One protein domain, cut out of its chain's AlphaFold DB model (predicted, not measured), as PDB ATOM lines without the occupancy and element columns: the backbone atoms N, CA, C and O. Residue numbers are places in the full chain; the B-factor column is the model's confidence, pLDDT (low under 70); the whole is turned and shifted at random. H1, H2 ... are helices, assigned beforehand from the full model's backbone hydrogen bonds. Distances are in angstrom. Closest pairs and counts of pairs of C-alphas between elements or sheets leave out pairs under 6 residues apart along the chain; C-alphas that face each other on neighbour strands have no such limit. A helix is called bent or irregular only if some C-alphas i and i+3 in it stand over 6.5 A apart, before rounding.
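Overview. This is residues 5 to 73 of the 78 residues of an uncharacterized protein of Halobacteriovorax sp (UniProt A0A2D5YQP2). A long, thin helical hairpin: bent helix H2 makes one side, and H1 folds against its H2b arm and part of its H2a arm. The 69 printed residues hold H1 then H2, no named strand: all helix. The rod spans 54 by 17 by 11 A, only just loose, close to extended; the radius of gyration of the C-alphas is 16.4 A.

Arrangement. H2, residues 40 to 71, was assigned as one helix by its hydrogen bonds but is bent: C-alphas 58 and 61 are 6.7 A apart. Its arms H2a, residues 40 to 58, and H2b, residues 61 to 71, stand at a shallow tilt of 33 degrees, only just short of steep. H1, residues 5 to 30, touches H2b with residues 5 to 17 alone, opposite ways at 38 degrees, only just a steep tilt; the closest C-alphas, of Gly 9 and Leu 68, are 5.0 A apart. H1 and H2a form a helical hairpin: residues 17 to 28 alone touch residues 50 to 57 alone, opposite ways at a shallow tilt of 17 degrees, the closest C-alphas, of Gly 20 and Val 57, 6.5 A apart. In H1, H2a and H2b every O i to N i+4 pair is within hydrogen-bond range.

Along the chain. H2a is 27.3 A long from C-alpha 40 at (19.176, 7.253, -5.977), H2b 14.9 A, ending at C-alpha 71 at (-1.947, -25.246, 19.745). H1 is 37.2 A long from C-alpha 5 at (2.206, -31.981, 18.102).

Size, cuts and confidence. The C-alphas farthest apart, of Asn 37 and Gly 73, are 54.9 A apart. The link H1 to H2 is short, and the printed part has no cut. Mean pLDDT of the printed part is 85.0; no printed residue is under 70.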
ATOM      1  N   ALA A   5       2.064 -33.431  17.981       76.00
ATOM      2  CA  ALA A   5       2.206 -31.981  18.102       76.00
ATOM      3  C   ALA A   5       3.475 -31.435  17.423       76.00
ATOM      4  O   ALA A   5       3.433 -30.418  16.734       76.00
ATOM      5  N   TYR A   6       4.605 -32.132  17.569       79.38
ATOM      6  CA  TYR A   6       5.874 -31.753  16.948       79.38
ATOM      7  C   TYR A   6       5.845 -31.969  15.427       79.38
ATOM      8  O   TYR A   6       6.332 -31.126  14.678       79.38
ATOM      9  N   ILE A   7       5.224 -33.064  14.966       85.19
ATOM     10  CA  ILE A   7       5.059 -33.366  13.534       85.19
ATOM     11  C   ILE A   7       4.156 -32.320  12.864       85.19
ATOM     12  O   ILE A   7       4.531 -31.744  11.845       85.19
ATOM     13  N   MET A   8       2.996 -32.025  13.458       81.19
ATOM     14  CA  MET A   8       2.057 -31.027  12.931       81.19
ATOM     15  C   MET A   8       2.637 -29.609  12.974       81.19
ATOM     16  O   MET A   8       2.431 -28.839  12.036       81.19
ATOM     17  N   GLY A   9       3.422 -29.285  14.007       80.38
ATOM     18  CA  GLY A   9       4.180 -28.036  14.082       80.38
ATOM     19  C   GLY A   9       5.162 -27.883  12.921       80.38
ATOM     20  O   GLY A   9       5.150 -26.860  12.242       80.38
ATOM     21  N   PHE A  10       5.959 -28.914  12.625       83.12
ATOM     22  CA  PHE A  10       6.900 -28.886  11.497       83.12
ATOM     23  C   PHE A  10       6.209 -28.784  10.133       83.12
ATOM     24  O   PHE A  10       6.646 -28.009   9.282       83.12
ATOM     25  N   ILE A  11       5.123 -29.534   9.923       87.31
ATOM     26  CA  ILE A  11       4.367 -29.497   8.663       87.31
ATOM     27  C   ILE A  11       3.751 -28.115   8.451       87.31
ATOM     28  O   ILE A  11       3.891 -27.539   7.373       87.31
ATOM     29  N   GLY A  12       3.102 -27.554   9.473       82.50
ATOM     30  CA  GLY A  12       2.486 -26.238   9.344       82.50
ATOM     31  C   GLY A  12       3.517 -25.132   9.115       82.50
ATOM     32  O   GLY A  12       3.259 -24.230   8.326       82.50
ATOM     33  N   VAL A  13       4.713 -25.238   9.697       86.06
ATOM     34  CA  VAL A  13       5.834 -24.331   9.403       86.06
ATOM     35  C   VAL A  13       6.295 -24.450   7.958       86.06
ATOM     36  O   VAL A  13       6.437 -23.432   7.290       86.06
ATOM     37  N   ALA A  14       6.490 -25.668   7.449       86.56
ATOM     38  CA  ALA A  14       6.919 -25.881   6.068       86.56
ATOM     39  C   ALA A  14       5.901 -25.332   5.053       86.56
ATOM     40  O   ALA A  14       6.277 -24.655   4.095       86.56
ATOM     41  N   VAL A  15       4.606 -25.568   5.286       87.88
ATOM     42  CA  VAL A  15       3.528 -25.039   4.435       87.88
ATOM     43  C   VAL A  15       3.412 -23.517   4.569       87.88
ATOM     44  O   VAL A  15       3.284 -22.824   3.561       87.88
ATOM     45  N   GLY A  16       3.520 -22.981   5.787       84.31
ATOM     46  CA  GLY A  16       3.506 -21.541   6.045       84.31
ATOM     47  C   GLY A  16       4.664 -20.805   5.373       84.31
ATOM     48  O   GLY A  16       4.446 -19.752   4.779       84.31
ATOM     49  N   ILE A  17       5.870 -21.388   5.390       85.81
ATOM     50  CA  ILE A  17       7.031 -20.871   4.652       85.81
ATOM     51  C   ILE A  17       6.737 -20.844   3.158       85.81
ATOM     52  O   ILE A  17       6.949 -19.811   2.534       85.81
ATOM     53  N   MET A  18       6.249 -21.948   2.581       87.06
ATOM     54  CA  MET A  18       5.967 -21.993   1.144       87.06
ATOM     55  C   MET A  18       4.976 -20.900   0.741       87.06
ATOM     56  O   MET A  18       5.265 -20.126  -0.167       87.06
ATOM     57  N   ILE A  19       3.851 -20.785   1.450       86.81
ATOM     58  CA  ILE A  19       2.840 -19.755   1.170       86.81
ATOM     59  C   ILE A  19       3.425 -18.348   1.351       86.81
ATOM     60  O   ILE A  19       3.212 -17.487   0.501       86.81
ATOM     61  N   GLY A  20       4.189 -18.118   2.423       83.69
ATOM     62  CA  GLY A  20       4.860 -16.845   2.671       83.69
ATOM     63  C   GLY A  20       5.796 -16.462   1.525       83.69
ATOM     64  O   GLY A  20       5.660 -15.385   0.958       83.69
ATOM     65  N   VAL A  21       6.685 -17.364   1.115       86.06
ATOM     66  CA  VAL A  21       7.615 -17.119   0.005       86.06
ATOM     67  C   VAL A  21       6.867 -16.802  -1.291       86.06
ATOM     68  O   VAL A  21       7.235 -15.844  -1.968       86.06
ATOM     69  N   PHE A  22       5.795 -17.531  -1.617       86.44
ATOM     70  CA  PHE A  22       4.995 -17.239  -2.811       86.44
ATOM     71  C   PHE A  22       4.382 -15.835  -2.771       86.44
ATOM     72  O   PHE A  22       4.558 -15.071  -3.716       86.44
ATOM     73  N   ILE A  23       3.725 -15.457  -1.670       85.56
ATOM     74  CA  ILE A  23       3.096 -14.133  -1.542       85.56
ATOM     75  C   ILE A  23       4.143 -13.020  -1.638       85.56
ATOM     76  O   ILE A  23       3.951 -12.052  -2.370       85.56
ATOM     77  N   PHE A  24       5.257 -13.146  -0.918       83.38
ATOM     78  CA  PHE A  24       6.280 -12.103  -0.902       83.38
ATOM     79  C   PHE A  24       7.007 -11.967  -2.240       83.38
ATOM     80  O   PHE A  24       7.376 -10.854  -2.600       83.38
ATOM     81  N   THR A  25       7.137 -13.053  -3.005       84.75
ATOM     82  CA  THR A  25       7.701 -13.009  -4.361       84.75
ATOM     83  C   THR A  25       6.779 -12.244  -5.321       84.75
ATOM     84  O   THR A  25       7.249 -11.400  -6.081       84.75
ATOM     85  N   GLU A  26       5.460 -12.452  -5.249       84.38
ATOM     86  CA  GLU A  26       4.482 -11.677  -6.037       84.38
ATOM     87  C   GLU A  26       4.463 -10.186  -5.645       84.38
ATOM     88  O   GLU A  26       4.380  -9.295  -6.497       84.38
ATOM     89  N   VAL A  27       4.594  -9.886  -4.349       81.50
ATOM     90  CA  VAL A  27       4.712  -8.501  -3.862       81.50
ATOM     91  C   VAL A  27       6.020  -7.866  -4.338       81.50
ATOM     92  O   VAL A  27       6.034  -6.716  -4.765       81.50
ATOM     93  N   GLU A  28       7.129  -8.598  -4.315       82.38
ATOM     94  CA  GLU A  28       8.414  -8.081  -4.783       82.38
ATOM     95  C   GLU A  28       8.400  -7.759  -6.281       82.38
ATOM     96  O   GLU A  28       8.938  -6.724  -6.683       82.38
ATOM     97  N   ASN A  29       7.757  -8.607  -7.083       82.56
ATOM     98  CA  ASN A  29       7.624  -8.410  -8.524       82.56
ATOM     99  C   ASN A  29       6.693  -7.244  -8.884       82.56
ATOM    100  O   ASN A  29       6.845  -6.654  -9.948       82.56
ATOM    101  N   SER A  30       5.737  -6.904  -8.015       79.75
ATOM    102  CA  SER A  30       4.815  -5.778  -8.228       79.75
ATOM    103  C   SER A  30       5.334  -4.442  -7.682       79.75
ATOM    104  O   SER A  30       4.829  -3.388  -8.069       79.75
ATOM    105  N   VAL A  31       6.351  -4.457  -6.812       82.88
ATOM    106  CA  VAL A  31       7.020  -3.244  -6.321       82.88
ATOM    107  C   VAL A  31       8.199  -2.908  -7.234       82.88
ATOM    108  O   VAL A  31       9.318  -3.396  -7.040       82.88
ATOM    109  N   ASP A  32       7.958  -2.033  -8.206       85.75
ATOM    110  CA  ASP A  32       9.015  -1.429  -9.018       85.75
ATOM    111  C   ASP A  32       9.714  -0.310  -8.236       85.75
ATOM    112  O   ASP A  32       9.124   0.721  -7.901       85.75
ATOM    113  N   CYS A  33      10.993  -0.519  -7.926       87.25
ATOM    114  CA  CYS A  33      11.822   0.526  -7.338       87.25
ATOM    115  C   CYS A  33      12.200   1.562  -8.412       87.25
ATOM    116  O   CYS A  33      12.455   1.186  -9.557       87.25
ATOM    117  N   PRO A  34      12.279   2.860  -8.064       88.94
ATOM    118  CA  PRO A  34      12.636   3.896  -9.027       88.94
ATOM    119  C   PRO A  34      14.055   3.690  -9.575       88.94
ATOM    120  O   PRO A  34      14.935   3.186  -8.875       88.94
ATOM    121  N   ASP A  35      14.287   4.118 -10.819       89.62
ATOM    122  CA  ASP A  35      15.601   4.024 -11.462       89.62
ATOM    123  C   ASP A  35      16.672   4.741 -10.621       89.62
ATOM    124  O   ASP A  35      16.480   5.875 -10.166       89.62
ATOM    125  N   ILE A  36      17.813   4.074 -10.427       91.50
ATOM    126  CA  ILE A  36      18.935   4.588  -9.632       91.50
ATOM    127  C   ILE A  36      19.478   5.919 -10.169       91.50
ATOM    128  O   ILE A  36      19.954   6.744  -9.393       91.50
ATOM    129  N   ASN A  37      19.371   6.148 -11.478       92.75
ATOM    130  CA  ASN A  37      19.876   7.345 -12.145       92.75
ATOM    131  C   ASN A  37      18.912   8.536 -12.040       92.75
ATOM    132  O   ASN A  37      19.316   9.667 -12.300       92.75
ATOM    133  N   ILE A  38      17.645   8.294 -11.674       93.31
ATOM    134  CA  ILE A  38      16.606   9.330 -11.547       93.31
ATOM    135  C   ILE A  38      16.396   9.699 -10.075       93.31
ATOM    136  O   ILE A  38      16.264  10.878  -9.749       93.31
ATOM    137  N   ASN A  39      16.363   8.706  -9.180       90.19
ATOM    138  CA  ASN A  39      16.182   8.925  -7.746       90.19
ATOM    139  C   ASN A  39      16.997   7.907  -6.920       90.19
ATOM    140  O   ASN A  39      16.456   6.873  -6.507       90.19
ATOM    141  N   PRO A  40      18.287   8.189  -6.660       91.12
ATOM    142  CA  PRO A  40      19.176   7.253  -5.977       91.12
ATOM    143  C   PRO A  40      18.745   6.974  -4.529       91.12
ATOM    144  O   PRO A  40      18.756   5.819  -4.103       91.12
ATOM    145  N   ASP A  41      18.292   7.994  -3.795       91.25
ATOM    146  CA  ASP A  41      17.848   7.841  -2.403       91.25
ATOM    147  C   ASP A  41      16.541   7.039  -2.307       91.25
ATOM    148  O   ASP A  41      16.397   6.156  -1.456       91.25
ATOM    149  N   GLY A  42      15.597   7.292  -3.221       88.25
ATOM    150  CA  GLY A  42      14.347   6.535  -3.318       88.25
ATOM    151  C   GLY A  42      14.579   5.066  -3.672       88.25
ATOM    152  O   GLY A  42      13.941   4.183  -3.092       88.25
ATOM    153  N   ASN A  43      15.531   4.788  -4.566       92.69
ATOM    154  CA  ASN A  43      15.915   3.422  -4.907       92.69
ATOM    155  C   ASN A  43      16.544   2.713  -3.699       92.69
ATOM    156  O   ASN A  43      16.086   1.638  -3.310       92.69
ATOM    157  N   ALA A  44      17.514   3.346  -3.032       91.44
ATOM    158  CA  ALA A  44      18.157   2.783  -1.847       91.44
ATOM    159  C   ALA A  44      17.147   2.457  -0.729       91.44
ATOM    160  O   ALA A  44      17.213   1.384  -0.119       91.44
ATOM    161  N   GLY A  45      16.173   3.342  -0.491       90.88
ATOM    162  CA  GLY A  45      15.080   3.103   0.453       90.88
ATOM    163  C   GLY A  45      14.185   1.924   0.053       90.88
ATOM    164  O   GLY A  45      13.888   1.067   0.888       90.88
ATOM    165  N   CYS A  46      13.805   1.840  -1.222       89.94
ATOM    166  CA  CYS A  46      12.979   0.756  -1.758       89.94
ATOM    167  C   CYS A  46      13.679  -0.611  -1.676       89.94
ATOM    168  O   CYS A  46      13.097  -1.583  -1.194       89.94
ATOM    169  N   GLN A  47      14.958  -0.676  -2.048       90.25
ATOM    170  CA  GLN A  47      15.764  -1.896  -1.950       90.25
ATOM    171  C   GLN A  47      15.942  -2.346  -0.499       90.25
ATOM    172  O   GLN A  47      15.823  -3.531  -0.180       90.25
ATOM    173  N   LYS A  48      16.158  -1.393   0.417       89.88
ATOM    174  CA  LYS A  48      16.203  -1.683   1.853       89.88
ATOM    175  C   LYS A  48      14.869  -2.235   2.356       89.88
ATOM    176  O   LYS A  48      14.873  -3.173   3.150       89.88
ATOM    177  N   ALA A  49      13.744  -1.687   1.898       87.06
ATOM    178  CA  ALA A  49      12.425  -2.199   2.246       87.06
ATOM    179  C   ALA A  49      12.224  -3.635   1.734       87.06
ATOM    180  O   ALA A  49      11.863  -4.493   2.533       87.06
ATOM    181  N   LYS A  50      12.550  -3.934   0.465       86.38
ATOM    182  CA  LYS A  50      12.510  -5.306  -0.088       86.38
ATOM    183  C   LYS A  50      13.349  -6.290   0.734       86.38
ATOM    184  O   LYS A  50      12.870  -7.361   1.101       86.38
ATOM    185  N   SER A  51      14.568  -5.896   1.091       85.62
ATOM    186  CA  SER A  51      15.466  -6.677   1.951       85.62
ATOM    187  C   SER A  51      14.867  -6.962   3.338       85.62
ATOM    188  O   SER A  51      14.876  -8.105   3.802       85.62
ATOM    189  N   LEU A  52      14.291  -5.950   3.993       87.12
ATOM    190  CA  LEU A  52      13.650  -6.116   5.301       87.12
ATOM    191  C   LEU A  52      12.425  -7.034   5.228       87.12
ATOM    192  O   LEU A  52      12.232  -7.850   6.129       87.12
ATOM    193  N   SER A  53      11.637  -6.954   4.155       83.62
ATOM    194  CA  SER A  53      10.509  -7.860   3.910       83.62
ATOM    195  C   SER A  53      10.955  -9.323   3.907       83.62
ATOM    196  O   SER A  53      10.357 -10.153   4.591       83.62
ATOM    197  N   TRP A  54      12.061  -9.632   3.226       83.00
ATOM    198  CA  TRP A  54      12.645 -10.977   3.209       83.00
ATOM    199  C   TRP A  54      13.146 -11.436   4.579       83.00
ATOM    200  O   TRP A  54      12.959 -12.596   4.952       83.00
ATOM    201  N   ALA A  55      13.730 -10.533   5.367       84.94
ATOM    202  CA  ALA A  55      14.147 -10.850   6.729       84.94
ATOM    203  C   ALA A  55      12.947 -11.232   7.620       84.94
ATOM    204  O   ALA A  55      13.033 -12.186   8.396       84.94
ATOM    205  N   VAL A  56      11.810 -10.543   7.475       82.56
ATOM    206  CA  VAL A  56      10.571 -10.871   8.203       82.56
ATOM    207  C   VAL A  56      10.048 -12.252   7.799       82.56
ATOM    208  O   VAL A  56       9.712 -13.049   8.677       82.56
ATOM    209  N   VAL A  57      10.054 -12.577   6.501       82.94
ATOM    210  CA  VAL A  57       9.683 -13.913   5.990       82.94
ATOM    211  C   VAL A  57      10.571 -15.012   6.563       82.94
ATOM    212  O   VAL A  57      10.084 -16.105   6.833       82.94
ATOM    213  N   GLY A  58      11.852 -14.729   6.802       80.75
ATOM    214  CA  GLY A  58      12.769 -15.678   7.433       80.75
ATOM    215  C   GLY A  58      12.476 -15.948   8.915       80.75
ATOM    216  O   GLY A  58      12.738 -17.049   9.394       80.75
ATOM    217  N   ILE A  59      11.919 -14.976   9.651       84.56
ATOM    218  CA  ILE A  59      11.680 -15.074  11.107       84.56
ATOM    219  C   ILE A  59      10.274 -15.607  11.432       84.56
ATOM    220  O   ILE A  59      10.094 -16.350  12.400       84.56
ATOM    221  N   LEU A  60       9.277 -15.276  10.610       82.69
ATOM    222  CA  LEU A  60       7.875 -15.699  10.758       82.69
ATOM    223  C   LEU A  60       7.665 -17.219  10.989       82.69
ATOM    224  O   LEU A  60       6.834 -17.580  11.826       82.69
ATOM    225  N   PRO A  61       8.434 -18.127  10.359       79.56
ATOM    226  CA  PRO A  61       8.308 -19.569  10.545       79.56
ATOM    227  C   PRO A  61       8.628 -20.023  11.965       79.56
ATOM    228  O   PRO A  61       8.039 -20.984  12.453       79.56
ATOM    229  N   ILE A  62       9.525 -19.313  12.653       83.06
ATOM    230  CA  ILE A  62       9.877 -19.600  14.045       83.06
ATOM    231  C   ILE A  62       8.668 -19.303  14.935       83.06
ATOM    232  O   ILE A  62       8.257 -20.149  15.727       83.06
ATOM    233  N   ALA A  63       8.041 -18.138  14.762       84.19
ATOM    234  CA  ALA A  63       6.831 -17.779  15.501       84.19
ATOM    235  C   ALA A  63       5.664 -18.737  15.192       84.19
ATOM    236  O   ALA A  63       4.963 -19.169  16.109       84.19
ATOM    237  N   MET A  64       5.496 -19.132  13.924       81.56
ATOM    238  CA  MET A  64       4.510 -20.139  13.518       81.56
ATOM    239  C   MET A  64       4.772 -21.507  14.147       81.56
ATOM    240  O   MET A  64       3.820 -22.156  14.577       81.56
ATOM    241  N   PHE A  65       6.032 -21.941  14.232       83.06
ATOM    242  CA  PHE A  65       6.391 -23.210  14.864       83.06
ATOM    243  C   PHE A  65       5.908 -23.240  16.302       83.06
ATOM    244  O   PHE A  65       5.165 -24.140  16.682       83.06
ATOM    245  N   PHE A  66       6.282 -22.228  17.087       83.38
ATOM    246  CA  PHE A  66       5.874 -22.152  18.482       83.38
ATOM    247  C   PHE A  66       4.355 -22.015  18.620       83.38
ATOM    248  O   PHE A  66       3.783 -22.679  19.477       83.38
ATOM    249  N   GLY A  67       3.690 -21.245  17.753       84.06
ATOM    250  CA  GLY A  67       2.229 -21.111  17.753       84.06
ATOM    251  C   GLY A  67       1.477 -22.410  17.433       84.06
ATOM    252  O   GLY A  67       0.466 -22.714  18.056       84.06
ATOM    253  N   LEU A  68       1.967 -23.214  16.490       80.38
ATOM    254  CA  LEU A  68       1.368 -24.515  16.179       80.38
ATOM    255  C   LEU A  68       1.722 -25.558  17.242       80.38
ATOM    256  O   LEU A  68       0.883 -26.369  17.627       80.38
ATOM    257  N   PHE A  69       2.952 -25.516  17.748       79.62
ATOM    258  CA  PHE A  69       3.417 -26.409  18.800       79.62
ATOM    259  C   PHE A  69       2.620 -26.218  20.099       79.62
ATOM    260  O   PHE A  69       2.237 -27.209  20.722       79.62
ATOM    261  N   THR A  70       2.302 -24.976  20.488       81.88
ATOM    262  CA  THR A  70       1.383 -24.704  21.607       81.88
ATOM    263  C   THR A  70      -0.026 -25.216  21.311       81.88
ATOM    264  O   THR A  70      -0.597 -25.920  22.143       81.88
ATOM    265  N   LEU A  71      -0.572 -24.911  20.128       81.06
ATOM    266  CA  LEU A  71      -1.947 -25.246  19.745       81.06
ATOM    267  C   LEU A  71      -2.218 -26.755  19.753       81.06
ATOM    268  O   LEU A  71      -3.275 -27.187  20.205       81.06
ATOM    269  N   PHE A  72      -1.256 -27.567  19.315       81.06
ATOM    270  CA  PHE A  72      -1.382 -29.027  19.323       81.06
ATOM    271  C   PHE A  72      -0.959 -29.681  20.647       81.06
ATOM    272  O   PHE A  72      -0.760 -30.894  20.702       81.06
ATOM    273  N   GLY A  73      -0.836 -28.907  21.729       73.38
ATOM    274  CA  GLY A  73      -0.581 -29.445  23.065       73.38
ATOM    275  C   GLY A  73       0.863 -29.897  23.288       73.38
ATOM    276  O   GLY A  73       1.110 -30.728  24.159       73.38
TER     277      GLY A  73